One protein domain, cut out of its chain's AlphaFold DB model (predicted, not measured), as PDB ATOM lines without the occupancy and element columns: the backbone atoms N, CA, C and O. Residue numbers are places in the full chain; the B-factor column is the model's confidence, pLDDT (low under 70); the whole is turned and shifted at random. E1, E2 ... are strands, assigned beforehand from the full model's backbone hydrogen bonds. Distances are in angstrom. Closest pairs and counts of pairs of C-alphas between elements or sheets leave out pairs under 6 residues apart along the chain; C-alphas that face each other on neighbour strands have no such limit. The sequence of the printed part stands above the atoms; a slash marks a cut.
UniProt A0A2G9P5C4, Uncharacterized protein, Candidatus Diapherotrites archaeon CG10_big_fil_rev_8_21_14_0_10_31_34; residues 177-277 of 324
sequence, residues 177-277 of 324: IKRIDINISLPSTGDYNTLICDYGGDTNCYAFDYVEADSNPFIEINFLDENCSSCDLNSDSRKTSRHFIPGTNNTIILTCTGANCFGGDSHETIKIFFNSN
ATOM      1  N   ILE A 177      19.832  50.439  84.887       91.62
ATOM      2  CA  ILE A 177      20.345  49.618  83.785       91.62
ATOM      3  C   ILE A 177      20.142  48.143  84.113       91.62
ATOM      4  O   ILE A 177      20.777  47.593  85.007       91.62
ATOM      5  N   LYS A 178      19.297  47.470  83.329       93.00
ATOM      6  CA  LYS A 178      19.091  46.021  83.442       93.00
ATOM      7  C   LYS A 178      20.212  45.245  82.763       93.00
ATOM      8  O   LYS A 178      20.710  44.258  83.305       93.00
ATOM      9  N   ARG A 179      20.572  45.671  81.551       95.19
ATOM     10  CA  ARG A 179      21.467  44.928  80.666       95.19
ATOM     11  C   ARG A 179      22.290  45.862  79.783       95.19
ATOM     12  O   ARG A 179      21.787  46.887  79.324       95.19
ATOM     13  N   ILE A 180      23.545  45.487  79.569       96.94
ATOM     14  CA  ILE A 180      24.502  46.131  78.671       96.94
ATOM     15  C   ILE A 180      24.979  45.072  77.678       96.94
ATOM     16  O   ILE A 180      25.567  44.078  78.091       96.94
ATOM     17  N   ASP A 181      24.754  45.282  76.388       97.81
ATOM     18  CA  ASP A 181      25.228  44.390  75.328       97.81
ATOM     19  C   ASP A 181      26.296  45.094  74.499       97.81
ATOM     20  O   ASP A 181      26.060  46.172  73.962       97.81
ATOM     21  N   ILE A 182      27.474  44.495  74.367       98.12
ATOM     22  CA  ILE A 182      28.578  45.032  73.573       98.12
ATOM     23  C   ILE A 182      28.932  44.004  72.510       98.12
ATOM     24  O   ILE A 182      29.428  42.924  72.809       98.12
ATOM     25  N   ASN A 183      28.707  44.345  71.249       97.50
ATOM     26  CA  ASN A 183      29.067  43.510  70.114       97.50
ATOM     27  C   ASN A 183      30.213  44.178  69.354       97.50
ATOM     28  O   ASN A 183      30.092  45.326  68.926       97.50
ATOM     29  N   ILE A 184      31.319  43.465  69.183       96.06
ATOM     30  CA  ILE A 184      32.534  43.972  68.548       96.06
ATOM     31  C   ILE A 184      32.822  43.140  67.310       96.06
ATOM     32  O   ILE A 184      33.132  41.960  67.418       96.06
ATOM     33  N   SER A 185      32.732  43.759  66.136       93.94
ATOM     34  CA  SER A 185      33.104  43.123  64.870       93.94
ATOM     35  C   SER A 185      34.604  43.247  64.652       93.94
ATOM     36  O   SER A 185      35.120  44.358  64.500       93.94
ATOM     37  N   LEU A 186      35.292  42.106  64.651       90.75
ATOM     38  CA  LEU A 186      36.734  42.028  64.462       90.75
ATOM     39  C   LEU A 186      37.092  42.064  62.965       90.75
ATOM     40  O   LEU A 186      36.393  41.455  62.146       90.75
ATOM     41  N   PRO A 187      38.172  42.764  62.574       85.38
ATOM     42  CA  PRO A 187      38.633  42.799  61.194       85.38
ATOM     43  C   PRO A 187      39.133  41.426  60.740       85.38
ATOM     44  O   PRO A 187      39.665  40.645  61.524       85.38
ATOM     45  N   SER A 188      39.038  41.165  59.435       77.81
ATOM     46  CA  SER A 188      39.419  39.876  58.849       77.81
ATOM     47  C   SER A 188      40.909  39.544  58.957       77.81
ATOM     48  O   SER A 188      41.300  38.382  58.859       77.81
ATOM     49  N   THR A 189      41.740  40.573  59.117       76.19
ATOM     50  CA  THR A 189      43.197  40.473  59.070       76.19
ATOM     51  C   THR A 189      43.836  40.251  60.435       76.19
ATOM     52  O   THR A 189      44.982  39.826  60.472       76.19
ATOM     53  N   GLY A 190      43.145  40.535  61.542       77.56
ATOM     54  CA  GLY A 190      43.729  40.450  62.882       77.56
ATOM     55  C   GLY A 190      43.910  39.009  63.370       77.56
ATOM     56  O   GLY A 190      43.098  38.139  63.071       77.56
ATOM     57  N   ASP A 191      44.961  38.768  64.151       82.75
ATOM     58  CA  ASP A 191      45.177  37.524  64.900       82.75
ATOM     59  C   ASP A 191      44.826  37.770  66.376       82.75
ATOM     60  O   ASP A 191      45.684  38.007  67.230       82.75
ATOM     61  N   TYR A 192      43.521  37.841  66.654       86.06
ATOM     62  CA  TYR A 192      43.004  37.951  68.017       86.06
ATOM     63  C   TYR A 192      42.990  36.565  68.653       86.06
ATOM     64  O   TYR A 192      42.283  35.673  68.187       86.06
ATOM     65  N   ASN A 193      43.779  36.390  69.710       84.69
ATOM     66  CA  ASN A 193      44.064  35.062  70.262       84.69
ATOM     67  C   ASN A 193      44.130  35.014  71.793       84.69
ATOM     68  O   ASN A 193      44.227  33.935  72.372       84.69
ATOM     69  N   THR A 194      44.055  36.161  72.473       88.56
ATOM     70  CA  THR A 194      44.114  36.210  73.940       88.56
ATOM     71  C   THR A 194      42.983  37.056  74.504       88.56
ATOM     72  O   THR A 194      42.960  38.269  74.291       88.56
ATOM     73  N   LEU A 195      42.093  36.424  75.272       92.00
ATOM     74  CA  LEU A 195      41.051  37.084  76.052       92.00
ATOM     75  C   LEU A 195      41.370  36.982  77.547       92.00
ATOM     76  O   LEU A 195      41.610  35.895  78.069       92.00
ATOM     77  N   ILE A 196      41.357  38.121  78.231       93.31
ATOM     78  CA  ILE A 196      41.535  38.225  79.679       93.31
ATOM     79  C   ILE A 196      40.301  38.906  80.252       93.31
ATOM     80  O   ILE A 196      39.890  39.956  79.756       93.31
ATOM     81  N   CYS A 197      39.746  38.330  81.312       94.56
ATOM     82  CA  CYS A 197      38.606  38.883  82.024       94.56
ATOM     83  C   CYS A 197      38.966  39.116  83.483       94.56
ATOM     84  O   CYS A 197      39.767  38.384  84.057       94.56
ATOM     85  N   ASP A 198      38.364  40.139  84.064       95.31
ATOM     86  CA  ASP A 198      38.369  40.412  85.489       95.31
ATOM     87  C   ASP A 198      37.005  41.000  85.853       95.31
ATOM     88  O   ASP A 198      36.706  42.150  85.530       95.31
ATOM     89  N   TYR A 199      36.159  40.196  86.493       94.12
ATOM     90  CA  TYR A 199      34.856  40.608  87.013       94.12
ATOM     91  C   TYR A 199      34.948  40.905  88.516       94.12
ATOM     92  O   TYR A 199      34.278  40.266  89.330       94.12
ATOM     93  N   GLY A 200      35.832  41.829  88.905       89.00
ATOM     94  CA  GLY A 200      36.019  42.214  90.304       89.00
ATOM     95  C   GLY A 200      36.733  41.151  91.143       89.00
ATOM     96  O   GLY A 200      36.389  40.949  92.306       89.00
ATOM     97  N   GLY A 201      37.713  40.464  90.553       88.25
ATOM     98  CA  GLY A 201      38.537  39.423  91.169       88.25
ATOM     99  C   GLY A 201      38.317  38.020  90.597       88.25
ATOM    100  O   GLY A 201      39.147  37.142  90.826       88.25
ATOM    101  N   ASP A 202      37.237  37.796  89.843       90.75
ATOM    102  CA  ASP A 202      37.037  36.555  89.087       90.75
ATOM    103  C   ASP A 202      37.613  36.699  87.679       90.75
ATOM    104  O   ASP A 202      37.116  37.484  86.869       90.75
ATOM    105  N   THR A 203      38.666  35.932  87.397       92.12
ATOM    106  CA  THR A 203      39.434  36.040  86.155       92.12
ATOM    107  C   THR A 203      38.910  35.162  85.016       92.12
ATOM    108  O   THR A 203      39.552  35.054  83.970       92.12
ATOM    109  N   ASN A 204      37.786  34.467  85.213       89.19
ATOM    110  CA  ASN A 204      37.229  33.578  84.198       89.19
ATOM    111  C   ASN A 204      36.375  34.346  83.180       89.19
ATOM    112  O   ASN A 204      35.552  35.185  83.544       89.19
ATOM    113  N   CYS A 205      36.516  33.995  81.902       91.69
ATOM    114  CA  CYS A 205      35.771  34.585  80.784       91.69
ATOM    115  C   CYS A 205      34.506  33.802  80.413       91.69
ATOM    116  O   CYS A 205      34.212  33.614  79.238       91.69
ATOM    117  N   TYR A 206      33.791  33.261  81.400       91.25
ATOM    118  CA  TYR A 206      32.613  32.445  81.118       91.25
ATOM    119  C   TYR A 206      31.422  33.289  80.657       91.25
ATOM    120  O   TYR A 206      31.213  34.419  81.102       91.25
ATOM    121  N   ALA A 207      30.600  32.691  79.801       93.38
ATOM    122  CA  ALA A 207      29.298  33.219  79.436       93.38
ATOM    123  C   ALA A 207      28.221  32.635  80.358       93.38
ATOM    124  O   ALA A 207      27.990  31.426  80.375       93.38
ATOM    125  N   PHE A 208      27.561  33.499  81.122       94.06
ATOM    126  CA  PHE A 208      26.378  33.174  81.915       94.06
ATOM    127  C   PHE A 208      25.117  33.722  81.242       94.06
ATOM    128  O   PHE A 208      25.184  34.719  80.523       94.06
ATOM    129  N   ASP A 209      23.968  33.099  81.497       95.00
ATOM    130  CA  ASP A 209      22.671  33.598  81.033       95.00
ATOM    131  C   ASP A 209      22.177  34.767  81.896       95.00
ATOM    132  O   ASP A 209      22.499  34.871  83.083       95.00
ATOM    133  N   TYR A 210      21.363  35.639  81.298       95.31
ATOM    134  CA  TYR A 210      20.692  36.719  82.020       95.31
ATOM    135  C   TYR A 210      19.615  36.165  82.959       95.31
ATOM    136  O   TYR A 210      18.733  35.415  82.533       95.31
ATOM    137  N   VAL A 211      19.653  36.582  84.225       95.38
ATOM    138  CA  VAL A 211      18.700  36.195  85.267       95.38
ATOM    139  C   VAL A 211      17.966  37.438  85.761       95.38
ATOM    140  O   VAL A 211      18.499  38.229  86.528       95.38
ATOM    141  N   GLU A 212      16.700  37.593  85.371       89.00
ATOM    142  CA  GLU A 212      15.887  38.773  85.719       89.00
ATOM    143  C   GLU A 212      15.711  38.984  87.236       89.00
ATOM    144  O   GLU A 212      15.522  40.108  87.691       89.00
ATOM    145  N   ALA A 213      15.786  37.911  88.029       90.75
ATOM    146  CA  ALA A 213      15.673  37.984  89.484       90.75
ATOM    147  C   ALA A 213      16.935  38.529  90.182       90.75
ATOM    148  O   ALA A 213      16.861  38.871  91.364       90.75
ATOM    149  N   ASP A 214      18.084  38.585  89.498       91.69
ATOM    150  CA  ASP A 214      19.298  39.193  90.042       91.69
ATOM    151  C   ASP A 214      19.203  40.719  89.906       91.69
ATOM    152  O   ASP A 214      18.973  41.258  88.823       91.69
ATOM    153  N   SER A 215      19.358  41.424  91.026       88.62
ATOM    154  CA  SER A 215      19.283  42.885  91.075       88.62
ATOM    155  C   SER A 215      20.518  43.577  90.499       88.62
ATOM    156  O   SER A 215      20.500  44.793  90.313       88.62
ATOM    157  N   ASN A 216      21.612  42.846  90.280       92.25
ATOM    158  CA  ASN A 216      22.815  43.407  89.687       92.25
ATOM    159  C   ASN A 216      22.645  43.584  88.170       92.25
ATOM    160  O   ASN A 216      22.035  42.732  87.519       92.25
ATOM    161  N   PRO A 217      23.231  44.632  87.569       92.81
ATOM    162  CA  PRO A 217      23.221  44.800  86.124       92.81
ATOM    163  C   PRO A 217      23.934  43.636  85.434       92.81
ATOM    164  O   PRO A 217      24.929  43.095  85.926       92.81
ATOM    165  N   PHE A 218      23.427  43.267  84.263       96.56
ATOM    166  CA  PHE A 218      24.021  42.241  83.418       96.56
ATOM    167  C   PHE A 218      24.837  42.870  82.295       96.56
ATOM    168  O   PHE A 218      24.395  43.838  81.676       96.56
ATOM    169  N   ILE A 219      26.005  42.311  81.998       97.31
ATOM    170  CA  ILE A 219      26.780  42.665  80.810       97.31
ATOM    171  C   ILE A 219      26.994  41.432  79.942       97.31
ATOM    172  O   ILE A 219      27.304  40.357  80.452       97.31
ATOM    173  N   GLU A 220      26.866  41.597  78.633       97.62
ATOM    174  CA  GLU A 220      27.229  40.606  77.630       97.62
ATOM    175  C   GLU A 220      28.157  41.251  76.605       97.62
ATOM    176  O   GLU A 220      27.870  42.321  76.076       97.62
ATOM    177  N   ILE A 221      29.287  40.602  76.343       97.50
ATOM    178  CA  ILE A 221      30.281  41.046  75.372       97.50
ATOM    179  C   ILE A 221      30.467  39.924  74.359       97.50
ATOM    180  O   ILE A 221      30.861  38.816  74.726       97.50
ATOM    181  N   ASN A 222      30.209  40.233  73.093       95.81
ATOM    182  CA  ASN A 222      30.365  39.331  71.962       95.81
ATOM    183  C   ASN A 222      31.450  39.868  71.018       95.81
ATOM    184  O   ASN A 222      31.383  41.008  70.556       95.81
ATOM    185  N   PHE A 223      32.422  39.026  70.690       93.81
ATOM    186  CA  PHE A 223      33.435  39.258  69.670       93.81
ATOM    187  C   PHE A 223      33.019  38.514  68.399       93.81
ATOM    188  O   PHE A 223      33.113  37.290  68.311       93.81
ATOM    189  N   LEU A 224      32.504  39.265  67.430       91.81
ATOM    190  CA  LEU A 224      32.017  38.759  66.154       91.81
ATOM    191  C   LEU A 224      33.191  38.655  65.182       91.81
ATOM    192  O   LEU A 224      33.751  39.662  64.748       91.81
ATOM    193  N   ASP A 225      33.558  37.428  64.841       84.38
ATOM    194  CA  ASP A 225      34.747  37.102  64.056       84.38
ATOM    195  C   ASP A 225      34.402  36.379  62.744       84.38
ATOM    196  O   ASP A 225      35.251  35.729  62.144       84.38
ATOM    197  N   GLU A 226      33.159  36.517  62.272       76.38
ATOM    198  CA  GLU A 226      32.586  35.812  61.111       76.38
ATOM    199  C   GLU A 226      33.433  35.932  59.829       76.38
ATOM    200  O   GLU A 226      33.355  35.082  58.946       76.38
ATOM    201  N   ASN A 227      34.271  36.968  59.742       65.62
ATOM    202  CA  ASN A 227      35.171  37.228  58.617       65.62
ATOM    203  C   ASN A 227      36.663  37.112  58.979       65.62
ATOM    204  O   ASN A 227      37.517  37.385  58.138       65.62
ATOM    205  N   CYS A 228      36.994  36.737  60.211       75.19
ATOM    206  CA  CYS A 228      38.352  36.675  60.731       75.19
ATOM    207  C   CYS A 228      38.950  35.283  60.541       75.19
ATOM    208  O   CYS A 228      38.912  34.430  61.423       75.19
ATOM    209  N   SER A 229      39.551  35.057  59.371       69.00
ATOM    210  CA  SER A 229      40.196  33.780  59.031       69.00
ATOM    211  C   SER A 229      41.388  33.426  59.924       69.00
ATOM    212  O   SER A 229      41.857  32.291  59.888       69.00
ATOM    213  N   SER A 230      41.906  34.407  60.663       70.50
ATOM    214  CA  SER A 230      43.100  34.295  61.500       70.50
ATOM    215  C   SER A 230      42.813  34.451  62.993       70.50
ATOM    216  O   SER A 230      43.752  34.399  63.775       70.50
ATOM    217  N   CYS A 231      41.552  34.624  63.402       75.81
ATOM    218  CA  CYS A 231      41.203  34.670  64.817       75.81
ATOM    219  C   CYS A 231      41.288  33.259  65.412       75.81
ATOM    220  O   CYS A 231      40.567  32.362  64.977       75.81
ATOM    221  N   ASP A 232      42.117  33.081  66.440       72.31
ATOM    222  CA  ASP A 232      42.224  31.828  67.205       72.31
ATOM    223  C   ASP A 232      41.341  31.854  68.468       72.31
ATOM    224  O   ASP A 232      41.580  31.174  69.467       72.31
ATOM    225  N   LEU A 233      40.288  32.678  68.446       73.94
ATOM    226  CA  LEU A 233      39.277  32.692  69.494       73.94
ATOM    227  C   LEU A 233      38.440  31.420  69.400       73.94
ATOM    228  O   LEU A 233      37.626  31.245  68.482       73.94
ATOM    229  N   ASN A 234      38.619  30.536  70.381       69.12
ATOM    230  CA  ASN A 234      37.738  29.389  70.561       69.12
ATOM    231  C   ASN A 234      36.280  29.872  70.733       69.12
ATOM    232  O   ASN A 234      36.037  30.988  71.195       69.12
ATOM    233  N   SER A 235      35.299  29.047  70.355       67.94
ATOM    234  CA  SER A 235      33.871  29.410  70.423       67.94
ATOM    235  C   SER A 235      33.454  29.943  71.793       67.94
ATOM    236  O   SER A 235      32.641  30.859  71.879       67.94
ATOM    237  N   ASP A 236      34.067  29.407  72.846       68.19
ATOM    238  CA  ASP A 236      33.731  29.689  74.238       68.19
ATOM    239  C   ASP A 236      34.359  31.001  74.752       68.19
ATOM    240  O   ASP A 236      33.974  31.486  75.807       68.19
ATOM    241  N   SER A 237      35.298  31.597  74.005       73.31
ATOM    242  CA  SER A 237      35.970  32.877  74.299       73.31
ATOM    243  C   SER A 237      35.516  34.011  73.380       73.31
ATOM    244  O   SER A 237      35.908  35.159  73.565       73.31
ATOM    245  N   ARG A 238      34.646  33.732  72.405       86.25
ATOM    246  CA  ARG A 238      34.000  34.777  71.590       86.25
ATOM    247  C   ARG A 238      32.900  35.505  72.350       86.25
ATOM    248  O   ARG A 238      32.425  36.538  71.891       86.25
ATOM    249  N   LYS A 239      32.490  34.980  73.503       92.00
ATOM    250  CA  LYS A 239      31.441  35.550  74.339       92.00
ATOM    251  C   LYS A 239      31.833  35.468  75.807       92.00
ATOM    252  O   LYS A 239      32.245  34.416  76.276       92.00
ATOM    253  N   THR A 240      31.628  36.556  76.537       94.88
ATOM    254  CA  THR A 240      31.677  36.576  78.004       94.88
ATOM    255  C   THR A 240      30.499  37.387  78.518       94.88
ATOM    256  O   THR A 240      30.159  38.429  77.953       94.88
ATOM    257  N   SER A 241      29.828  36.913  79.562       96.19
ATOM    258  CA  SER A 241      28.612  37.565  80.055       96.19
ATOM    259  C   SER A 241      28.344  37.230  81.505       96.19
ATOM    260  O   SER A 241      28.532  36.088  81.906       96.19
ATOM    261  N   ARG A 242      27.904  38.205  82.305       95.31
ATOM    262  CA  ARG A 242      27.605  37.997  83.727       95.31
ATOM    263  C   ARG A 242      26.792  39.140  84.323       95.31
ATOM    264  O   ARG A 242      26.924  40.287  83.899       95.31
ATOM    265  N   HIS A 243      26.062  38.845  85.394       95.00
ATOM    266  CA  HIS A 243      25.721  39.854  86.393       95.00
ATOM    267  C   HIS A 243      26.994  40.307  87.116       95.00
ATOM    268  O   HIS A 243      27.765  39.473  87.600       95.00
ATOM    269  N   PHE A 244      27.247  41.613  87.159       93.19
ATOM    270  CA  PHE A 244      28.463  42.167  87.756       93.19
ATOM    271  C   PHE A 244      28.140  43.058  88.949       93.19
ATOM    272  O   PHE A 244      27.103  43.712  88.993       93.19
ATOM    273  N   ILE A 245      29.057  43.110  89.914       91.00
ATOM    274  CA  ILE A 245      28.922  43.980  91.081       91.00
ATOM    275  C   ILE A 245      29.311  45.403  90.647       91.00
ATOM    276  O   ILE A 245      30.466  45.628  90.289       91.00
ATOM    277  N   PRO A 246      28.405  46.398  90.687       88.44
ATOM    278  CA  PRO A 246      28.717  47.741  90.191       88.44
ATOM    279  C   PRO A 246      29.875  48.417  90.939       88.44
ATOM    280  O   PRO A 246      30.628  49.192  90.361       88.44
ATOM    281  N   GLY A 247      30.043  48.112  92.228       89.19
ATOM    282  CA  GLY A 247      31.101  48.685  93.063       89.19
ATOM    283  C   GLY A 247      32.516  48.173  92.768       89.19
ATOM    284  O   GLY A 247      33.462  48.664  93.383       89.19
ATOM    285  N   THR A 248      32.686  47.194  91.873       91.56
ATOM    286  CA  THR A 248      34.001  46.683  91.473       91.56
ATOM    287  C   THR A 248      34.418  47.238  90.118       91.56
ATOM    288  O   THR A 248      33.596  47.559  89.262       91.56
ATOM    289  N   ASN A 249      35.727  47.339  89.915       90.12
ATOM    290  CA  ASN A 249      36.286  47.613  88.601       90.12
ATOM    291  C   ASN A 249      36.322  46.306  87.819       90.12
ATOM    292  O   ASN A 249      37.009  45.375  88.230       90.12
ATOM    293  N   ASN A 250      35.588  46.245  86.713       95.31
ATOM    294  CA  ASN A 250      35.561  45.079  85.847       95.31
ATOM    295  C   ASN A 250      36.241  45.423  84.523       95.31
ATOM    296  O   ASN A 250      36.057  46.522  83.994       95.31
ATOM    297  N   THR A 251      37.045  44.501  84.002       96.88
ATOM    298  CA  THR A 251      37.831  44.722  82.788       96.88
ATOM    299  C   THR A 251      37.825  43.485  81.904       96.88
ATOM    300  O   THR A 251      38.116  42.388  82.370       96.88
ATOM    301  N   ILE A 252      37.564  43.673  80.613       96.56
ATOM    302  CA  ILE A 252      37.819  42.677  79.572       96.56
ATOM    303  C   ILE A 252      38.903  43.211  78.639       96.56
ATOM    304  O   ILE A 252      38.847  44.365  78.208       96.56
ATOM    305  N   ILE A 253      39.892  42.382  78.317       95.38
ATOM    306  CA  ILE A 253      40.973  42.716  77.391       95.38
ATOM    307  C   ILE A 253      41.063  41.624  76.335       95.38
ATOM    308  O   ILE A 253      41.427  40.492  76.645       95.38
ATOM    309  N   LEU A 254      40.790  41.986  75.085       93.31
ATOM    310  CA  LEU A 254      41.103  41.155  73.930       93.31
ATOM    311  C   LEU A 254      42.385  41.677  73.276       93.31
ATOM    312  O   LEU A 254      42.502  42.871  72.996       93.31
ATOM    313  N   THR A 255      43.344  40.790  73.028       91.06
ATOM    314  CA  THR A 255      44.632  41.135  72.416       91.06
ATOM    315  C   THR A 255      44.773  40.481  71.047       91.06
ATOM    316  O   THR A 255      44.521  39.285  70.893       91.06
ATOM    317  N   CYS A 256      45.207  41.281  70.075       87.12
ATOM    318  CA  CYS A 256      45.724  40.832  68.791       87.12
ATOM    319  C   CYS A 256      47.237  40.664  68.914       87.12
ATOM    320  O   CYS A 256      47.932  41.630  69.258       87.12
ATOM    321  N   THR A 257      47.758  39.474  68.630       84.62
ATOM    322  CA  THR A 257      49.205  39.244  68.558       84.62
ATOM    323  C   THR A 257      49.556  38.568  67.241       84.62
ATOM    324  O   THR A 257      48.951  37.569  66.890       84.62
ATOM    325  N   GLY A 258      50.521  39.111  66.495       76.56
ATOM    326  CA  GLY A 258      50.943  38.528  65.220       76.56
ATOM    327  C   GLY A 258      51.319  39.567  64.169       76.56
ATOM    328  O   GLY A 258      51.176  40.770  64.370       76.56
ATOM    329  N   ALA A 259      51.795  39.091  63.016       74.31
ATOM    330  CA  ALA A 259      52.296  39.945  61.933       74.31
ATOM    331  C   ALA A 259      51.222  40.849  61.299       74.31
ATOM    332  O   ALA A 259      51.559  41.828  60.638       74.31
ATOM    333  N   ASN A 260      49.943  40.524  61.503       75.69
ATOM    334  CA  ASN A 260      48.815  41.261  60.941       75.69
ATOM    335  C   ASN A 260      48.115  42.176  61.966       75.69
ATOM    336  O   ASN A 260      47.048  42.715  61.675       75.69
ATOM    337  N   CYS A 261      48.699  42.343  63.156       77.31
ATOM    338  CA  CYS A 261      48.223  43.262  64.184       77.31
ATOM    339  C   CYS A 261      49.002  44.584  64.078       77.31
ATOM    340  O   CYS A 261      50.214  44.629  64.284       77.31
ATOM    341  N   PHE A 262      48.312  45.675  63.766       67.50
ATOM    342  CA  PHE A 262      48.863  47.015  63.586       67.50
ATOM    343  C   PHE A 262      48.773  47.825  64.887       67.50
ATOM    344  O   PHE A 262      47.948  48.718  65.056       67.50
ATOM    345  N   GLY A 263      49.678  47.530  65.816       57.22
ATOM    346  CA  GLY A 263      50.032  48.425  66.920       57.22
ATOM    347  C   GLY A 263      51.528  48.709  66.879       57.22
ATOM    348  O   GLY A 263      52.272  47.931  66.286       57.22
ATOM    349  N   GLY A 264      51.981  49.804  67.500       54.19
ATOM    350  CA  GLY A 264      53.383  50.260  67.466       54.19
ATOM    351  C   GLY A 264      54.440  49.195  67.805       54.19
ATOM    352  O   GLY A 264      55.586  49.364  67.403       54.19
ATOM    353  N   ASP A 265      54.032  48.082  68.434       52.16
ATOM    354  CA  ASP A 265      54.867  46.929  68.786       52.16
ATOM    355  C   ASP A 265      54.321  45.559  68.296       52.16
ATOM    356  O   ASP A 265      54.631  44.531  68.887       52.16
ATOM    357  N   SER A 266      53.525  45.483  67.217       59.19
ATOM    358  CA  SER A 266      52.860  44.231  66.742       59.19
ATOM    359  C   SER A 266      51.768  43.685  67.680       59.19
ATOM    360  O   SER A 266      51.428  42.498  67.656       59.19
ATOM    361  N   HIS A 267      51.215  44.563  68.519       71.56
ATOM    362  CA  HIS A 267      50.176  44.247  69.491       71.56
ATOM    363  C   HIS A 267      49.052  45.278  69.416       71.56
ATOM    364  O   HIS A 267      49.281  46.466  69.644       71.56
ATOM    365  N   GLU A 268      47.830  44.828  69.145       87.69
ATOM    366  CA  GLU A 268      46.629  45.653  69.302       87.69
ATOM    367  C   GLU A 268      45.826  45.149  70.498       87.69
ATOM    368  O   GLU A 268      45.784  43.950  70.762       87.69
ATOM    369  N   THR A 269      45.157  46.047  71.220       91.50
ATOM    370  CA  THR A 269      44.265  45.646  72.314       91.50
ATOM    371  C   THR A 269      42.915  46.322  72.183       91.50
ATOM    372  O   THR A 269      42.822  47.479  71.767       91.50
ATOM    373  N   ILE A 270      41.874  45.585  72.541       94.38
ATOM    374  CA  ILE A 270      40.535  46.096  72.791       94.38
ATOM    375  C   ILE A 270      40.329  45.967  74.292       94.38
ATOM    376  O   ILE A 270      40.354  44.860  74.830       94.38
ATOM    377  N   LYS A 271      40.183  47.098  74.978       96.62
ATOM    378  CA  LYS A 271      39.975  47.142  76.427       96.62
ATOM    379  C   LYS A 271      38.575  47.645  76.706       96.62
ATOM    380  O   LYS A 271      38.219  48.727  76.250       96.62
ATOM    381  N   ILE A 272      37.811  46.874  77.461       97.69
ATOM    382  CA  ILE A 272      36.469  47.226  77.910       97.69
ATOM    383  C   ILE A 272      36.528  47.333  79.424       97.69
ATOM    384  O   ILE A 272      36.912  46.378  80.094       97.69
ATOM    385  N   PHE A 273      36.163  48.486  79.962       96.81
ATOM    386  CA  PHE A 273      36.082  48.733  81.393       96.81
ATOM    387  C   PHE A 273      34.641  49.042  81.768       96.81
ATOM    388  O   PHE A 273      33.977  49.808  81.075       96.81
ATOM    389  N   PHE A 274      34.148  48.478  82.867       95.75
ATOM    390  CA  PHE A 274      32.810  48.793  83.348       95.75
ATOM    391  C   PHE A 274      32.685  48.673  84.866       95.75
ATOM    392  O   PHE A 274      33.263  47.793  85.507       95.75
ATOM    393  N   ASN A 275      31.917  49.588  85.448       94.50
ATOM    394  CA  ASN A 275      31.578  49.635  86.866       94.50
ATOM    395  C   ASN A 275      30.244  50.379  87.053       94.50
ATOM    396  O   ASN A 275      29.485  50.551  86.099       94.50
ATOM    397  N   SER A 276      29.952  50.828  88.275       91.06
ATOM    398  CA  SER A 276      28.714  51.530  88.604       91.06
ATOM    399  C   SER A 276      28.491  52.773  87.768       91.06
ATOM    400  O   SER A 276      27.358  53.065  87.428       91.06
ATOM    401  N   ASN A 277      29.546  53.503  87.423       89.12
ATOM    402  CA  ASN A 277      29.404  54.832  86.847       89.12
ATOM    403  C   ASN A 277      29.952  54.922  85.436       89.12
ATOM    404  O   ASN A 277      29.790  55.974  84.838       89.12
TER     405      ASN A 277
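AT A GLANCE: This is residues 177 to 277 of the 324 residues of an uncharacterized protein of Candidatus Diapherotrites archaeon CG10_big_fil_rev_8_21_14_0_10_31_34 (UniProt A0A2G9P5C4). Two three-stranded sheets, E2 E5 E6 and E1 E3 E4, stand loosely face to face as a small sandwich, strands running lengthwise, with link 200 to 217 crossing between them. The 101 printed residues have six named strands, E1 to E6 in order, and no named helix; the first sheet is antiparallel, the second mixed. The class is all strand, with 45 residues in named strands. The whole is compact, radius of gyration of the C-alphas 14.2 A, spanning 45 by 25 by 20 A.

IN THESE COORDINATES: Find E5, residues 250 to 257, 22.8 A, then E2, 192 to 199, and E6, 267 to 274, ending at (32.810, 48.793, 83.348). E1, 177 to 185, 23.7 A, begins at (20.345, 49.618, 83.785); find E3, 218 to 224, and E4, 239 to 243.

HOW THE PARTS SIT: E5 is antiparallel to E2 (N 198 and O 251, 2.8 A) and makes a hairpin with E6 (N 252 and O 272, 2.8 A). E3 is parallel to E1 (N 220 and O 180, 2.9 A) and makes a hairpin with E4 (N 221 and O 240, 2.8 A). E2 and E4 are near each other; E1 and E5 are apart.

THE WHOLE: The printed part has no cut; links E2 to E3 and E3 to E4 are long. Look for pLDDT under 70 at residues 227, 229, 234 to 236 and 262 to 266.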